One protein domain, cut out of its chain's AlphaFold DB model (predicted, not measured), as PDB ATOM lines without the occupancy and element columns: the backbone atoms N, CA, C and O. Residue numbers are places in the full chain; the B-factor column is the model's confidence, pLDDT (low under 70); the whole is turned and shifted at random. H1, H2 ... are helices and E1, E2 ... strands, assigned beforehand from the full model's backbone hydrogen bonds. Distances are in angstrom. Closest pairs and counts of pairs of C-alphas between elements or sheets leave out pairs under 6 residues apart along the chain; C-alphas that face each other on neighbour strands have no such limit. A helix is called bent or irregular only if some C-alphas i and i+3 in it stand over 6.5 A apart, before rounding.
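AT A GLANCE: This is residues 129 to 179 and 262 to 312 of the 458 residues of the protein "PaRep2b protein" of Pyrobaculum aerophilum (UniProt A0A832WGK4). A narrow sheet of three strands, E1 E2 E3, is covered by the bent helix H3, whose arms H3a and H3b fold back on each other; H2 crosses both arms, and H1 lies off near the start of E2, grazing the sheet. The printed part has 102 residues, in the order E1 E2 E3 H1 H2 H3, mixed in class. The strands, in sheet order E1 E2 E3, make an antiparallel meander, each the neighbour of the one before. The whole is compact, with a radius of gyration of the C-alphas of 13.6 A and spans of 36 by 31 by 23 A.

IN THESE COORDINATES: E1 is residues 129 to 131, from C-alpha 129 at (195.876, 303.827, 233.728); E2 is 134 to 143, 27.6 A; E3 is 146 to 153, 21.7 A. H1 is 158 to 170, 18.0 A, and H2 is 262 to 273, 16.4 A. H3, residues 277 to 310, was assigned as one helix by its hydrogen bonds but is bent, with C-alphas 293 and 296 9.5 A apart; its arms are H3a, 277 to 293, 24.1 A, and H3b, 296 to 310, 19.5 A, ending at C-alpha 310 (211.078, 311.517, 221.961). H3b is irregular: C-alphas 305 and 308 are 7.0 A apart.

HOW THE PARTS SIT: Hairpin E1 and E2 has N 129 and O 136 within hydrogen-bond range at 2.9 A; hairpin E2 and E3 has N 139 and O 150 at 2.9 A. H3a is on the sheet, at a height of 8.3 A; its closest C-alphas to E1 are Phe 282 and Tyr 131, 6.1 A. H3b, at a height of 8.4 A, runs across the strands, at 78 degrees to E3 on the local plane. H3a and H3b touch at Leu 290 and Ala 298, closest C-alphas 5.8 A, at a shallow tilt of 24 degrees, opposite ways. H2 touches H3a at a steep tilt of 55 degrees, closest C-alphas Ala 272 and Glu 280, 4.5 A. H1 is apart from H2, H3a and H3b. Every O i to N i+4 pair is within range in H1, H2 and H3a, and 9 of 11 in H3b.

THE WHOLE: The C-alphas of Asn 157 and Glu 311 are the farthest apart, 39.1 A. Residues 180 to 261 are cut out, with 8.6 A between C-alphas 179 and 262. The links printed whole are tight. Residue 145 alone has pLDDT under 70.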
ATOM      1  N   VAL A 129     194.675 304.464 234.292       94.31
ATOM      2  CA  VAL A 129     195.876 303.827 233.728       94.31
ATOM      3  C   VAL A 129     196.769 303.332 234.857       94.31
ATOM      4  O   VAL A 129     196.831 303.966 235.913       94.31
ATOM      5  N   ASN A 130     197.458 302.206 234.665       95.00
ATOM      6  CA  ASN A 130     198.311 301.638 235.709       95.00
ATOM      7  C   ASN A 130     199.785 302.009 235.510       95.00
ATOM      8  O   ASN A 130     200.341 301.804 234.434       95.00
ATOM      9  N   TYR A 131     200.430 302.501 236.567       97.25
ATOM     10  CA  TYR A 131     201.882 302.658 236.620       97.25
ATOM     11  C   TYR A 131     202.394 302.379 238.026       97.25
ATOM     12  O   TYR A 131     201.777 302.817 238.999       97.25
ATOM     13  N   ALA A 132     203.506 301.651 238.149       94.50
ATOM     14  CA  ALA A 132     204.057 301.230 239.433       94.50
ATOM     15  C   ALA A 132     203.032 300.504 240.337       94.50
ATOM     16  O   ALA A 132     203.069 300.639 241.560       94.50
ATOM     17  N   GLY A 133     202.086 299.762 239.745       91.88
ATOM     18  CA  GLY A 133     201.018 299.069 240.473       91.88
ATOM     19  C   GLY A 133     199.877 299.969 240.965       91.88
ATOM     20  O   GLY A 133     199.022 299.501 241.712       91.88
ATOM     21  N   VAL A 134     199.827 301.235 240.544       93.56
ATOM     22  CA  VAL A 134     198.834 302.227 240.986       93.56
ATOM     23  C   VAL A 134     197.945 302.639 239.819       93.56
ATOM     24  O   VAL A 134     198.442 302.987 238.751       93.56
ATOM     25  N   GLU A 135     196.625 302.620 240.019       92.88
ATOM     26  CA  GLU A 135     195.645 303.052 239.016       92.88
ATOM     27  C   GLU A 135     195.404 304.566 239.110       92.88
ATOM     28  O   GLU A 135     194.648 305.052 239.952       92.88
ATOM     29  N   PHE A 136     196.067 305.330 238.243       95.50
ATOM     30  CA  PHE A 136     195.901 306.777 238.143       95.50
ATOM     31  C   PHE A 136     194.689 307.125 237.291       95.50
ATOM     32  O   PHE A 136     194.551 306.636 236.174       95.50
ATOM     33  N   SER A 137     193.852 308.037 237.772       93.94
ATOM     34  CA  SER A 137     192.783 308.633 236.980       93.94
ATOM     35  C   SER A 137     193.342 309.671 236.012       93.94
ATOM     36  O   SER A 137     194.150 310.524 236.390       93.94
ATOM     37  N   VAL A 138     192.856 309.621 234.778       95.06
ATOM     38  CA  VAL A 138     193.228 310.504 233.679       95.06
ATOM     39  C   VAL A 138     192.111 311.507 233.433       95.06
ATOM     40  O   VAL A 138     190.940 311.144 233.300       95.06
ATOM     41  N   TYR A 139     192.489 312.777 233.342       91.38
ATOM     42  CA  TYR A 139     191.594 313.865 232.992       91.38
ATOM     43  C   TYR A 139     192.235 314.761 231.940       91.38
ATOM     44  O   TYR A 139     193.428 315.055 231.983       91.38
ATOM     45  N   HIS A 140     191.396 315.257 231.041       90.62
ATOM     46  CA  HIS A 140     191.713 316.358 230.149       90.62
ATOM     47  C   HIS A 140     190.689 317.463 230.368       90.62
ATOM     48  O   HIS A 140     189.480 317.205 230.326       90.62
ATOM     49  N   LYS A 141     191.174 318.673 230.634       85.44
ATOM     50  CA  LYS A 141     190.337 319.845 230.867       85.44
ATOM     51  C   LYS A 141     190.800 320.993 229.992       85.44
ATOM     52  O   LYS A 141     191.989 321.303 229.934       85.44
ATOM     53  N   THR A 142     189.817 321.652 229.399       78.62
ATOM     54  CA  THR A 142     190.004 322.880 228.640       78.62
ATOM     55  C   THR A 142     189.214 323.976 229.352       78.62
ATOM     56  O   THR A 142     187.985 323.967 229.351       78.62
ATOM     57  N   GLU A 143     189.917 324.891 230.015       73.06
ATOM     58  CA  GLU A 143     189.340 326.020 230.751       73.06
ATOM     59  C   GLU A 143     189.813 327.332 230.107       73.06
ATOM     60  O   GLU A 143     190.928 327.813 230.331       73.06
ATOM     61  N   GLY A 144     188.969 327.915 229.251       74.25
ATOM     62  CA  GLY A 144     189.300 329.129 228.501       74.25
ATOM     63  C   GLY A 144     190.491 328.920 227.562       74.25
ATOM     64  O   GLY A 144     190.391 328.189 226.582       74.25
ATOM     65  N   LYS A 145     191.622 329.581 227.851       69.81
ATOM     66  CA  LYS A 145     192.884 329.431 227.095       69.81
ATOM     67  C   LYS A 145     193.784 328.308 227.625       69.81
ATOM     68  O   LYS A 145     194.841 328.065 227.046       69.81
ATOM     69  N   TYR A 146     193.422 327.682 228.743       72.00
ATOM     70  CA  TYR A 146     194.245 326.670 229.392       72.00
ATOM     71  C   TYR A 146     193.788 325.278 228.983       72.00
ATOM     72  O   TYR A 146     192.635 324.914 229.189       72.00
ATOM     73  N   ASP A 147     194.722 324.505 228.440       81.94
ATOM     74  CA  ASP A 147     194.512 323.122 228.031       81.94
ATOM     75  C   ASP A 147     195.504 322.224 228.775       81.94
ATOM     76  O   ASP A 147     196.735 322.340 228.616       81.94
ATOM     77  N   PHE A 148     194.983 321.391 229.678       86.81
ATOM     78  CA  PHE A 148     195.815 320.624 230.598       86.81
ATOM     79  C   PHE A 148     195.375 319.171 230.770       86.81
ATOM     80  O   PHE A 148     194.192 318.838 230.864       86.81
ATOM     81  N   LEU A 149     196.397 318.314 230.845       93.00
ATOM     82  CA  LEU A 149     196.296 316.903 231.188       93.00
ATOM     83  C   LEU A 149     196.600 316.733 232.674       93.00
ATOM     84  O   LEU A 149     197.613 317.227 233.170       93.00
ATOM     85  N   GLU A 150     195.737 316.018 233.386       93.81
ATOM     86  CA  GLU A 150     195.920 315.706 234.801       93.81
ATOM     87  C   GLU A 150     195.871 314.187 234.996       93.81
ATOM     88  O   GLU A 150     194.846 313.552 234.748       93.81
ATOM     89  N   ILE A 151     196.988 313.612 235.448       96.62
ATOM     90  CA  ILE A 151     197.110 312.198 235.805       96.62
ATOM     91  C   ILE A 151     197.305 312.149 237.316       96.62
ATOM     92  O   ILE A 151     198.344 312.586 237.827       96.62
ATOM     93  N   ARG A 152     196.285 311.691 238.045       95.69
ATOM     94  CA  ARG A 152     196.253 311.801 239.508       95.69
ATOM     95  C   ARG A 152     195.700 310.571 240.209       95.69
ATOM     96  O   ARG A 152     194.856 309.862 239.675       95.69
ATOM     97  N   TYR A 153     196.135 310.383 241.444       94.69
ATOM     98  CA  TYR A 153     195.661 309.356 242.359       94.69
ATOM     99  C   TYR A 153     195.277 309.988 243.701       94.69
ATOM    100  O   TYR A 153     195.928 310.938 244.149       94.69
ATOM    101  N   HIS A 154     194.229 309.456 244.334       92.19
ATOM    102  CA  HIS A 154     193.753 309.887 245.650       92.19
ATOM    103  C   HIS A 154     193.932 308.746 246.657       92.19
ATOM    104  O   HIS A 154     193.057 307.883 246.759       92.19
ATOM    105  N   PRO A 155     195.062 308.705 247.383       89.44
ATOM    106  CA  PRO A 155     195.246 307.744 248.461       89.44
ATOM    107  C   PRO A 155     194.174 307.898 249.542       89.44
ATOM    108  O   PRO A 155     193.877 309.011 249.976       89.44
ATOM    109  N   GLY A 156     193.642 306.772 250.018       81.94
ATOM    110  CA  GLY A 156     192.603 306.770 251.055       81.94
ATOM    111  C   GLY A 156     193.124 307.013 252.476       81.94
ATOM    112  O   GLY A 156     192.335 307.272 253.377       81.94
ATOM    113  N   ASN A 157     194.434 306.892 252.698       82.44
ATOM    114  CA  ASN A 157     195.084 307.122 253.989       82.44
ATOM    115  C   ASN A 157     196.596 307.338 253.813       82.44
ATOM    116  O   ASN A 157     197.142 307.180 252.716       82.44
ATOM    117  N   GLU A 158     197.276 307.683 254.906       85.00
ATOM    118  CA  GLU A 158     198.705 307.994 254.896       85.00
ATOM    119  C   GLU A 158     199.582 306.795 254.505       85.00
ATOM    120  O   GLU A 158     200.539 306.950 253.745       85.00
ATOM    121  N   ALA A 159     199.240 305.586 254.955       87.94
ATOM    122  CA  ALA A 159     199.978 304.381 254.584       87.94
ATOM    123  C   ALA A 159     199.906 304.127 253.067       87.94
ATOM    124  O   ALA A 159     200.925 303.869 252.429       87.94
ATOM    125  N   SER A 160     198.719 304.285 252.475       89.69
ATOM    126  CA  SER A 160     198.499 304.208 251.029       89.69
ATOM    127  C   SER A 160     199.264 305.306 250.283       89.69
ATOM    128  O   SER A 160     199.925 305.009 249.289       89.69
ATOM    129  N   LYS A 161     199.265 306.550 250.788       93.69
ATOM    130  CA  LYS A 161     200.074 307.651 250.232       93.69
ATOM    131  C   LYS A 161     201.551 307.257 250.183       93.69
ATOM    132  O   LYS A 161     202.165 307.325 249.119       93.69
ATOM    133  N   ASN A 162     202.106 306.816 251.311       93.62
ATOM    134  CA  ASN A 162     203.520 306.461 251.426       93.62
ATOM    135  C   ASN A 162     203.882 305.264 250.537       93.62
ATOM    136  O   ASN A 162     204.934 305.279 249.900       93.62
ATOM    137  N   ALA A 163     202.998 304.269 250.425       95.81
ATOM    138  CA  ALA A 163     203.183 303.141 249.516       95.81
ATOM    139  C   ALA A 163     203.299 303.598 248.053       95.81
ATOM    140  O   ALA A 163     204.232 303.191 247.364       95.81
ATOM    141  N   VAL A 164     202.420 304.498 247.595       96.00
ATOM    142  CA  VAL A 164     202.482 305.045 246.228       96.00
ATOM    143  C   VAL A 164     203.746 305.874 246.010       96.00
ATOM    144  O   VAL A 164     204.426 305.700 245.002       96.00
ATOM    145  N   VAL A 165     204.101 306.748 246.955       96.50
ATOM    146  CA  VAL A 165     205.330 307.554 246.869       96.50
ATOM    147  C   VAL A 165     206.563 306.658 246.753       96.50
ATOM    148  O   VAL A 165     207.422 306.900 245.904       96.50
ATOM    149  N   ASN A 166     206.638 305.604 247.566       97.25
ATOM    150  CA  ASN A 166     207.739 304.648 247.528       97.25
ATOM    151  C   ASN A 166     207.758 303.852 246.219       97.25
ATOM    152  O   ASN A 166     208.831 303.677 245.649       97.25
ATOM    153  N   ALA A 167     206.599 303.432 245.702       97.44
ATOM    154  CA  ALA A 167     206.502 302.728 244.424       97.44
ATOM    155  C   ALA A 167     206.996 303.590 243.247       97.44
ATOM    156  O   ALA A 167     207.778 303.121 242.422       97.44
ATOM    157  N   LEU A 168     206.617 304.874 243.201       97.81
ATOM    158  CA  LEU A 168     207.093 305.806 242.172       97.81
ATOM    159  C   LEU A 168     208.601 306.074 242.297       97.81
ATOM    160  O   LEU A 168     209.311 306.073 241.292       97.81
ATOM    161  N   LYS A 169     209.112 306.258 243.522       97.06
ATOM    162  CA  LYS A 169     210.555 306.427 243.776       97.06
ATOM    163  C   LYS A 169     211.357 305.185 243.388       97.06
ATOM    164  O   LYS A 169     212.424 305.322 242.800       97.06
ATOM    165  N   ALA A 170     210.830 303.990 243.652       96.69
ATOM    166  CA  ALA A 170     211.448 302.726 243.254       96.69
ATOM    167  C   ALA A 170     211.546 302.567 241.727       96.69
ATOM    168  O   ALA A 170     212.463 301.914 241.241       96.69
ATOM    169  N   ARG A 171     210.654 303.217 240.966       96.00
ATOM    170  CA  ARG A 171     210.754 303.331 239.504       96.00
ATOM    171  C   ARG A 171     211.743 304.393 239.025       96.00
ATOM    172  O   ARG A 171     211.915 304.546 237.828       96.00
ATOM    173  N   GLY A 172     212.404 305.125 239.922       93.50
ATOM    174  CA  GLY A 172     213.347 306.192 239.573       93.50
ATOM    175  C   GLY A 172     212.713 307.582 239.467       93.50
ATOM    176  O   GLY A 172     213.399 308.547 239.126       93.50
ATOM    177  N   LEU A 173     211.422 307.734 239.791       96.19
ATOM    178  CA  LEU A 173     210.774 309.042 239.763       96.19
ATOM    179  C   LEU A 173     211.091 309.877 241.011       96.19
ATOM    180  O   LEU A 173     211.104 309.385 242.136       96.19
ATOM    181  N   LYS A 174     211.302 311.184 240.817       93.81
ATOM    182  CA  LYS A 174     211.660 312.125 241.886       93.81
ATOM    183  C   LYS A 174     210.458 312.964 242.307       93.81
ATOM    184  O   LYS A 174     209.843 313.645 241.486       93.81
ATOM    185  N   GLU A 175     210.155 312.950 243.599       90.94
ATOM    186  CA  GLU A 175     209.129 313.811 244.189       90.94
ATOM    187  C   GLU A 175     209.505 315.294 244.034       90.94
ATOM    188  O   GLU A 175     210.670 315.669 244.156       90.94
ATOM    189  N   GLY A 176     208.525 316.139 243.725       81.25
ATOM    190  CA  GLY A 176     208.712 317.562 243.437       81.25
ATOM    191  C   GLY A 176     209.163 317.864 242.003       81.25
ATOM    192  O   GLY A 176     209.041 319.011 241.576       81.25
ATOM    193  N   VAL A 177     209.622 316.855 241.251       85.88
ATOM    194  CA  VAL A 177     210.026 316.988 239.840       85.88
ATOM    195  C   VAL A 177     209.081 316.196 238.942       85.88
ATOM    196  O   VAL A 177     208.340 316.785 238.161       85.88
ATOM    197  N   HIS A 178     209.060 314.871 239.091       96.31
ATOM    198  CA  HIS A 178     208.296 313.943 238.249       96.31
ATOM    199  C   HIS A 178     206.876 313.709 238.772       96.31
ATOM    200  O   HIS A 178     205.953 313.413 238.018       96.31
ATOM    201  N   PHE A 179     206.672 313.865 240.075       96.75
ATOM    202  CA  PHE A 179     205.345 313.834 240.671       96.75
ATOM    203  C   PHE A 179     205.268 314.791 241.855       96.75
ATOM    204  O   PHE A 179     206.284 315.160 242.441       96.75
ATOM    205  N   TYR A 262     204.266 316.872 234.011       93.62
ATOM    206  CA  TYR A 262     204.716 316.732 232.622       93.62
ATOM    207  C   TYR A 262     206.163 316.245 232.520       93.62
ATOM    208  O   TYR A 262     206.448 315.408 231.671       93.62
ATOM    209  N   GLU A 263     207.046 316.680 233.423       90.12
ATOM    210  CA  GLU A 263     208.390 316.097 233.535       90.12
ATOM    211  C   GLU A 263     208.340 314.621 233.928       90.12
ATOM    212  O   GLU A 263     209.110 313.824 233.411       90.12
ATOM    213  N   GLY A 264     207.390 314.216 234.775       95.88
ATOM    214  CA  GLY A 264     207.168 312.804 235.072       95.88
ATOM    215  C   GLY A 264     206.736 312.002 233.853       95.88
ATOM    216  O   GLY A 264     207.276 310.930 233.619       95.88
ATOM    217  N   LEU A 265     205.813 312.523 233.042       97.38
ATOM    218  CA  LEU A 265     205.405 311.872 231.793       97.38
ATOM    219  C   LEU A 265     206.566 311.761 230.794       97.38
ATOM    220  O   LEU A 265     206.714 310.726 230.151       97.38
ATOM    221  N   ARG A 266     207.400 312.803 230.687       95.00
ATOM    222  CA  ARG A 266     208.615 312.799 229.856       95.00
ATOM    223  C   ARG A 266     209.616 311.765 230.341       95.00
ATOM    224  O   ARG A 266     210.106 310.985 229.537       95.00
ATOM    225  N   GLU A 267     209.861 311.704 231.643       95.12
ATOM    226  CA  GLU A 267     210.760 310.713 232.224       95.12
ATOM    227  C   GLU A 267     210.244 309.283 231.999       95.12
ATOM    228  O   GLU A 267     210.997 308.422 231.555       95.12
ATOM    229  N   ILE A 268     208.947 309.029 232.200       97.75
ATOM    230  CA  ILE A 268     208.341 307.725 231.886       97.75
ATOM    231  C   ILE A 268     208.485 307.415 230.384       97.75
ATOM    232  O   ILE A 268     208.803 306.289 230.009       97.75
ATOM    233  N   GLN A 269     208.336 308.404 229.501       97.38
ATOM    234  CA  GLN A 269     208.587 308.225 228.068       97.38
ATOM    235  C   GLN A 269     210.059 307.906 227.760       97.38
ATOM    236  O   GLN A 269     210.300 307.074 226.886       97.38
ATOM    237  N   ARG A 270     211.036 308.492 228.468       94.44
ATOM    238  CA  ARG A 270     212.455 308.106 228.348       94.44
ATOM    239  C   ARG A 270     212.672 306.662 228.784       94.44
ATOM    240  O   ARG A 270     213.344 305.915 228.081       94.44
ATOM    241  N   MET A 271     212.070 306.246 229.900       96.50
ATOM    242  CA  MET A 271     212.126 304.852 230.356       96.50
ATOM    243  C   MET A 271     211.568 303.902 229.290       96.50
ATOM    244  O   MET A 271     212.210 302.906 228.970       96.50
ATOM    245  N   ALA A 272     210.427 304.247 228.685       96.94
ATOM    246  CA  ALA A 272     209.834 303.471 227.599       96.94
ATOM    247  C   ALA A 272     210.766 303.365 226.378       96.94
ATOM    248  O   ALA A 272     210.970 302.276 225.853       96.94
ATOM    249  N   LEU A 273     211.388 304.475 225.954       94.19
ATOM    250  CA  LEU A 273     212.353 304.484 224.841       94.19
ATOM    251  C   LEU A 273     213.614 303.660 225.145       94.19
ATOM    252  O   LEU A 273     214.219 303.108 224.231       94.19
ATOM    253  N   ASN A 274     213.976 303.540 226.423       93.12
ATOM    254  CA  ASN A 274     215.079 302.707 226.904       93.12
ATOM    255  C   ASN A 274     214.667 301.248 227.190       93.12
ATOM    256  O   ASN A 274     215.472 300.486 227.727       93.12
ATOM    257  N   GLY A 275     213.442 300.844 226.833       94.94
ATOM    258  CA  GLY A 275     212.975 299.458 226.912       94.94
ATOM    259  C   GLY A 275     212.224 299.069 228.191       94.94
ATOM    260  O   GLY A 275     212.002 297.878 228.411       94.94
ATOM    261  N   ASP A 276     211.813 300.017 229.044       97.75
ATOM    262  CA  ASP A 276     210.911 299.704 230.164       97.75
ATOM    263  C   ASP A 276     209.495 299.401 229.642       97.75
ATOM    264  O   ASP A 276     208.739 300.288 229.234       97.75
ATOM    265  N   VAL A 277     209.129 298.119 229.694       97.38
ATOM    266  CA  VAL A 277     207.848 297.588 229.201       97.38
ATOM    267  C   VAL A 277     206.643 298.133 229.978       97.38
ATOM    268  O   VAL A 277     205.565 298.306 229.403       97.38
ATOM    269  N   GLU A 278     206.775 298.405 231.281       97.50
ATOM    270  CA  GLU A 278     205.669 298.994 232.045       97.50
ATOM    271  C   GLU A 278     205.457 300.451 231.643       97.50
ATOM    272  O   GLU A 278     204.313 300.865 231.452       97.50
ATOM    273  N   ALA A 279     206.542 301.208 231.483       97.94
ATOM    274  CA  ALA A 279     206.484 302.584 231.018       97.94
ATOM    275  C   ALA A 279     205.882 302.683 229.607       97.94
ATOM    276  O   ALA A 279     204.996 303.506 229.372       97.94
ATOM    277  N   GLU A 280     206.294 301.808 228.684       97.81
ATOM    278  CA  GLU A 280     205.729 301.733 227.333       97.81
ATOM    279  C   GLU A 280     204.223 301.445 227.374       97.81
ATOM    280  O   GLU A 280     203.421 302.161 226.761       97.81
ATOM    281  N   ARG A 281     203.818 300.432 228.152       97.56
ATOM    282  CA  ARG A 281     202.407 300.087 228.346       97.56
ATOM    283  C   ARG A 281     201.618 301.265 228.917       97.56
ATOM    284  O   ARG A 281     200.545 301.557 228.395       97.56
ATOM    285  N   PHE A 282     202.144 301.951 229.929       97.94
ATOM    286  CA  PHE A 282     201.492 303.108 230.539       97.94
ATOM    287  C   PHE A 282     201.252 304.236 229.530       97.94
ATOM    288  O   PHE A 282     200.137 304.748 229.453       97.94
ATOM    289  N   ILE A 283     202.256 304.607 228.726       98.00
ATOM    290  CA  ILE A 283     202.108 305.670 227.717       98.00
ATOM    291  C   ILE A 283     201.058 305.289 226.666       98.00
ATOM    292  O   ILE A 283     200.220 306.118 226.305       98.00
ATOM    293  N   ARG A 284     201.055 304.030 226.214       97.38
ATOM    294  CA  ARG A 284     200.064 303.522 225.255       97.38
ATOM    295  C   ARG A 284     198.644 303.532 225.827       97.38
ATOM    296  O   ARG A 284     197.718 303.975 225.153       97.38
ATOM    297  N   GLU A 285     198.464 303.051 227.055       95.19
ATOM    298  CA  GLU A 285     197.162 303.051 227.737       95.19
ATOM    299  C   GLU A 285     196.663 304.477 227.997       95.19
ATOM    300  O   GLU A 285     195.477 304.756 227.822       95.19
ATOM    301  N   LEU A 286     197.563 305.402 228.344       97.00
ATOM    302  CA  LEU A 286     197.242 306.817 228.515       97.00
ATOM    303  C   LEU A 286     196.738 307.446 227.214       97.00
ATOM    304  O   LEU A 286     195.718 308.133 227.228       97.00
ATOM    305  N   GLU A 287     197.404 307.185 226.088       96.44
ATOM    306  CA  GLU A 287     196.950 307.649 224.775       96.44
ATOM    307  C   GLU A 287     195.557 307.104 224.427       96.44
ATOM    308  O   GLU A 287     194.686 307.864 223.993       96.44
ATOM    309  N   ASP A 288     195.324 305.810 224.653       93.56
ATOM    310  CA  ASP A 288     194.046 305.154 224.377       93.56
ATOM    311  C   ASP A 288     192.901 305.712 225.244       93.56
ATOM    312  O   ASP A 288     191.845 306.083 224.721       93.56
ATOM    313  N   VAL A 289     193.118 305.866 226.556       93.38
ATOM    314  CA  VAL A 289     192.136 306.473 227.472       93.38
ATOM    315  C   VAL A 289     191.811 307.907 227.050       93.38
ATOM    316  O   VAL A 289     190.634 308.274 226.983       93.38
ATOM    317  N   LEU A 290     192.823 308.717 226.718       94.19
ATOM    318  CA  LEU A 290     192.608 310.090 226.253       94.19
ATOM    319  C   LEU A 290     191.829 310.129 224.938       94.19
ATOM    320  O   LEU A 290     190.871 310.894 224.829       94.19
ATOM    321  N   ARG A 291     192.173 309.271 223.971       93.56
ATOM    322  CA  ARG A 291     191.466 309.180 222.687       93.56
ATOM    323  C   ARG A 291     189.996 308.831 222.888       93.56
ATOM    324  O   ARG A 291     189.135 309.543 222.374       93.56
ATOM    325  N   ARG A 292     189.705 307.775 223.657       89.50
ATOM    326  CA  ARG A 292     188.339 307.280 223.883       89.50
ATOM    327  C   ARG A 292     187.471 308.261 224.665       89.50
ATOM    328  O   ARG A 292     186.294 308.409 224.352       89.50
ATOM    329  N   ARG A 293     188.021 308.916 225.694       88.69
ATOM    330  CA  ARG A 293     187.228 309.751 226.618       88.69
ATOM    331  C   ARG A 293     187.216 311.233 226.285       88.69
ATOM    332  O   ARG A 293     186.234 311.909 226.606       88.69
ATOM    333  N   HIS A 294     188.286 311.739 225.684       88.38
ATOM    334  CA  HIS A 294     188.523 313.171 225.505       88.38
ATOM    335  C   HIS A 294     188.804 313.568 224.047       88.38
ATOM    336  O   HIS A 294     188.874 314.759 223.742       88.38
ATOM    337  N   GLY A 295     188.906 312.594 223.138       89.12
ATOM    338  CA  GLY A 295     189.064 312.824 221.709       89.12
ATOM    339  C   GLY A 295     190.474 313.250 221.298       89.12
ATOM    340  O   GLY A 295     191.429 313.244 222.077       89.12
ATOM    341  N   GLN A 296     190.608 313.626 220.026       90.44
ATOM    342  CA  GLN A 296     191.913 313.823 219.389       90.44
ATOM    343  C   GLN A 296     192.701 315.020 219.938       90.44
ATOM    344  O   GLN A 296     193.930 314.988 219.935       90.44
ATOM    345  N   ASN A 297     192.024 316.050 220.453       90.31
ATOM    346  CA  ASN A 297     192.697 317.204 221.058       90.31
ATOM    347  C   ASN A 297     193.518 316.795 222.287       90.31
ATOM    348  O   ASN A 297     194.671 317.201 222.414       90.31
ATOM    349  N   ALA A 298     192.979 315.910 223.129       92.69
ATOM    350  CA  ALA A 298     193.694 315.412 224.299       92.69
ATOM    351  C   ALA A 298     194.900 314.539 223.917       92.69
ATOM    352  O   ALA A 298     195.954 314.618 224.546       92.69
ATOM    353  N   VAL A 299     194.776 313.747 222.846       94.62
ATOM    354  CA  VAL A 299     195.891 312.968 222.282       94.62
ATOM    355  C   VAL A 299     196.979 313.892 221.742       94.62
ATOM    356  O   VAL A 299     198.153 313.700 222.041       94.62
ATOM    357  N   LYS A 300     196.602 314.934 220.990       93.75
ATOM    358  CA  LYS A 300     197.544 315.951 220.509       93.75
ATOM    359  C   LYS A 300     198.283 316.595 221.679       93.75
ATOM    360  O   LYS A 300     199.503 316.720 221.629       93.75
ATOM    361  N   ARG A 301     197.564 316.926 222.754       93.88
ATOM    362  CA  ARG A 301     198.159 317.487 223.964       93.88
ATOM    363  C   ARG A 301     199.159 316.537 224.622       93.88
ATOM    364  O   ARG A 301     200.218 316.982 225.053       93.88
ATOM    365  N   LEU A 302     198.862 315.236 224.672       95.94
ATOM    366  CA  LEU A 302     199.803 314.234 225.176       95.94
ATOM    367  C   LEU A 302     201.061 314.192 224.305       95.94
ATOM    368  O   LEU A 302     202.164 314.243 224.837       95.94
ATOM    369  N   ILE A 303     200.897 314.153 222.980       94.69
ATOM    370  CA  ILE A 303     202.020 314.161 222.036       94.69
ATOM    371  C   ILE A 303     202.902 315.389 222.282       94.69
ATOM    372  O   ILE A 303     204.095 315.218 222.485       94.69
ATOM    373  N   GLU A 304     202.334 316.594 222.379       92.25
ATOM    374  CA  GLU A 304     203.089 317.820 222.695       92.25
ATOM    375  C   GLU A 304     203.893 317.716 224.002       92.25
ATOM    376  O   GLU A 304     205.021 318.203 224.085       92.25
ATOM    377  N   VAL A 305     203.325 317.084 225.036       92.38
ATOM    378  CA  VAL A 305     204.008 316.883 226.321       92.38
ATOM    379  C   VAL A 305     205.175 315.900 226.191       92.38
ATOM    380  O   VAL A 305     206.220 316.137 226.805       92.38
ATOM    381  N   LEU A 306     205.009 314.833 225.403       95.06
ATOM    382  CA  LEU A 306     205.975 313.742 225.245       95.06
ATOM    383  C   LEU A 306     207.042 313.998 224.171       95.06
ATOM    384  O   LEU A 306     208.129 313.433 224.270       95.06
ATOM    385  N   THR A 307     206.765 314.831 223.161       91.44
ATOM    386  CA  THR A 307     207.675 315.126 222.039       91.44
ATOM    387  C   THR A 307     209.087 315.490 222.493       91.44
ATOM    388  O   THR A 307     210.015 314.885 221.960       91.44
ATOM    389  N   PRO A 308     209.294 316.369 223.497       88.06
ATOM    390  CA  PRO A 308     210.639 316.689 223.961       88.06
ATOM    391  C   PRO A 308     211.458 315.452 224.330       88.06
ATOM    392  O   PRO A 308     212.590 315.357 223.887       88.06
ATOM    393  N   ALA A 309     210.859 314.481 225.032       89.62
ATOM    394  CA  ALA A 309     211.517 313.230 225.416       89.62
ATOM    395  C   ALA A 309     211.773 312.285 224.224       89.62
ATOM    396  O   ALA A 309     212.716 311.502 224.245       89.62
ATOM    397  N   ARG A 310     210.934 312.340 223.180       90.00
ATOM    398  CA  ARG A 310     211.078 311.517 221.961       90.00
ATOM    399  C   ARG A 310     212.152 312.038 221.012       90.00
ATOM    400  O   ARG A 310     212.727 311.255 220.265       90.00
ATOM    401  N   GLU A 311     212.390 313.343 221.022       89.19
ATOM    402  CA  GLU A 311     213.365 313.999 220.151       89.19
ATOM    403  C   GLU A 311     214.765 314.078 220.780       89.19
ATOM    404  O   GLU A 311     215.706 314.499 220.105       89.19
ATOM    405  N   GLU A 312     214.946 313.663 222.039       87.19
ATOM    406  CA  GLU A 312     216.235 313.755 222.735       87.19
ATOM    407  C   GLU A 312     217.339 312.984 222.014       87.19
ATOM    408  O   GLU A 312     217.212 311.805 221.692       87.19
TER     409      GLU A 312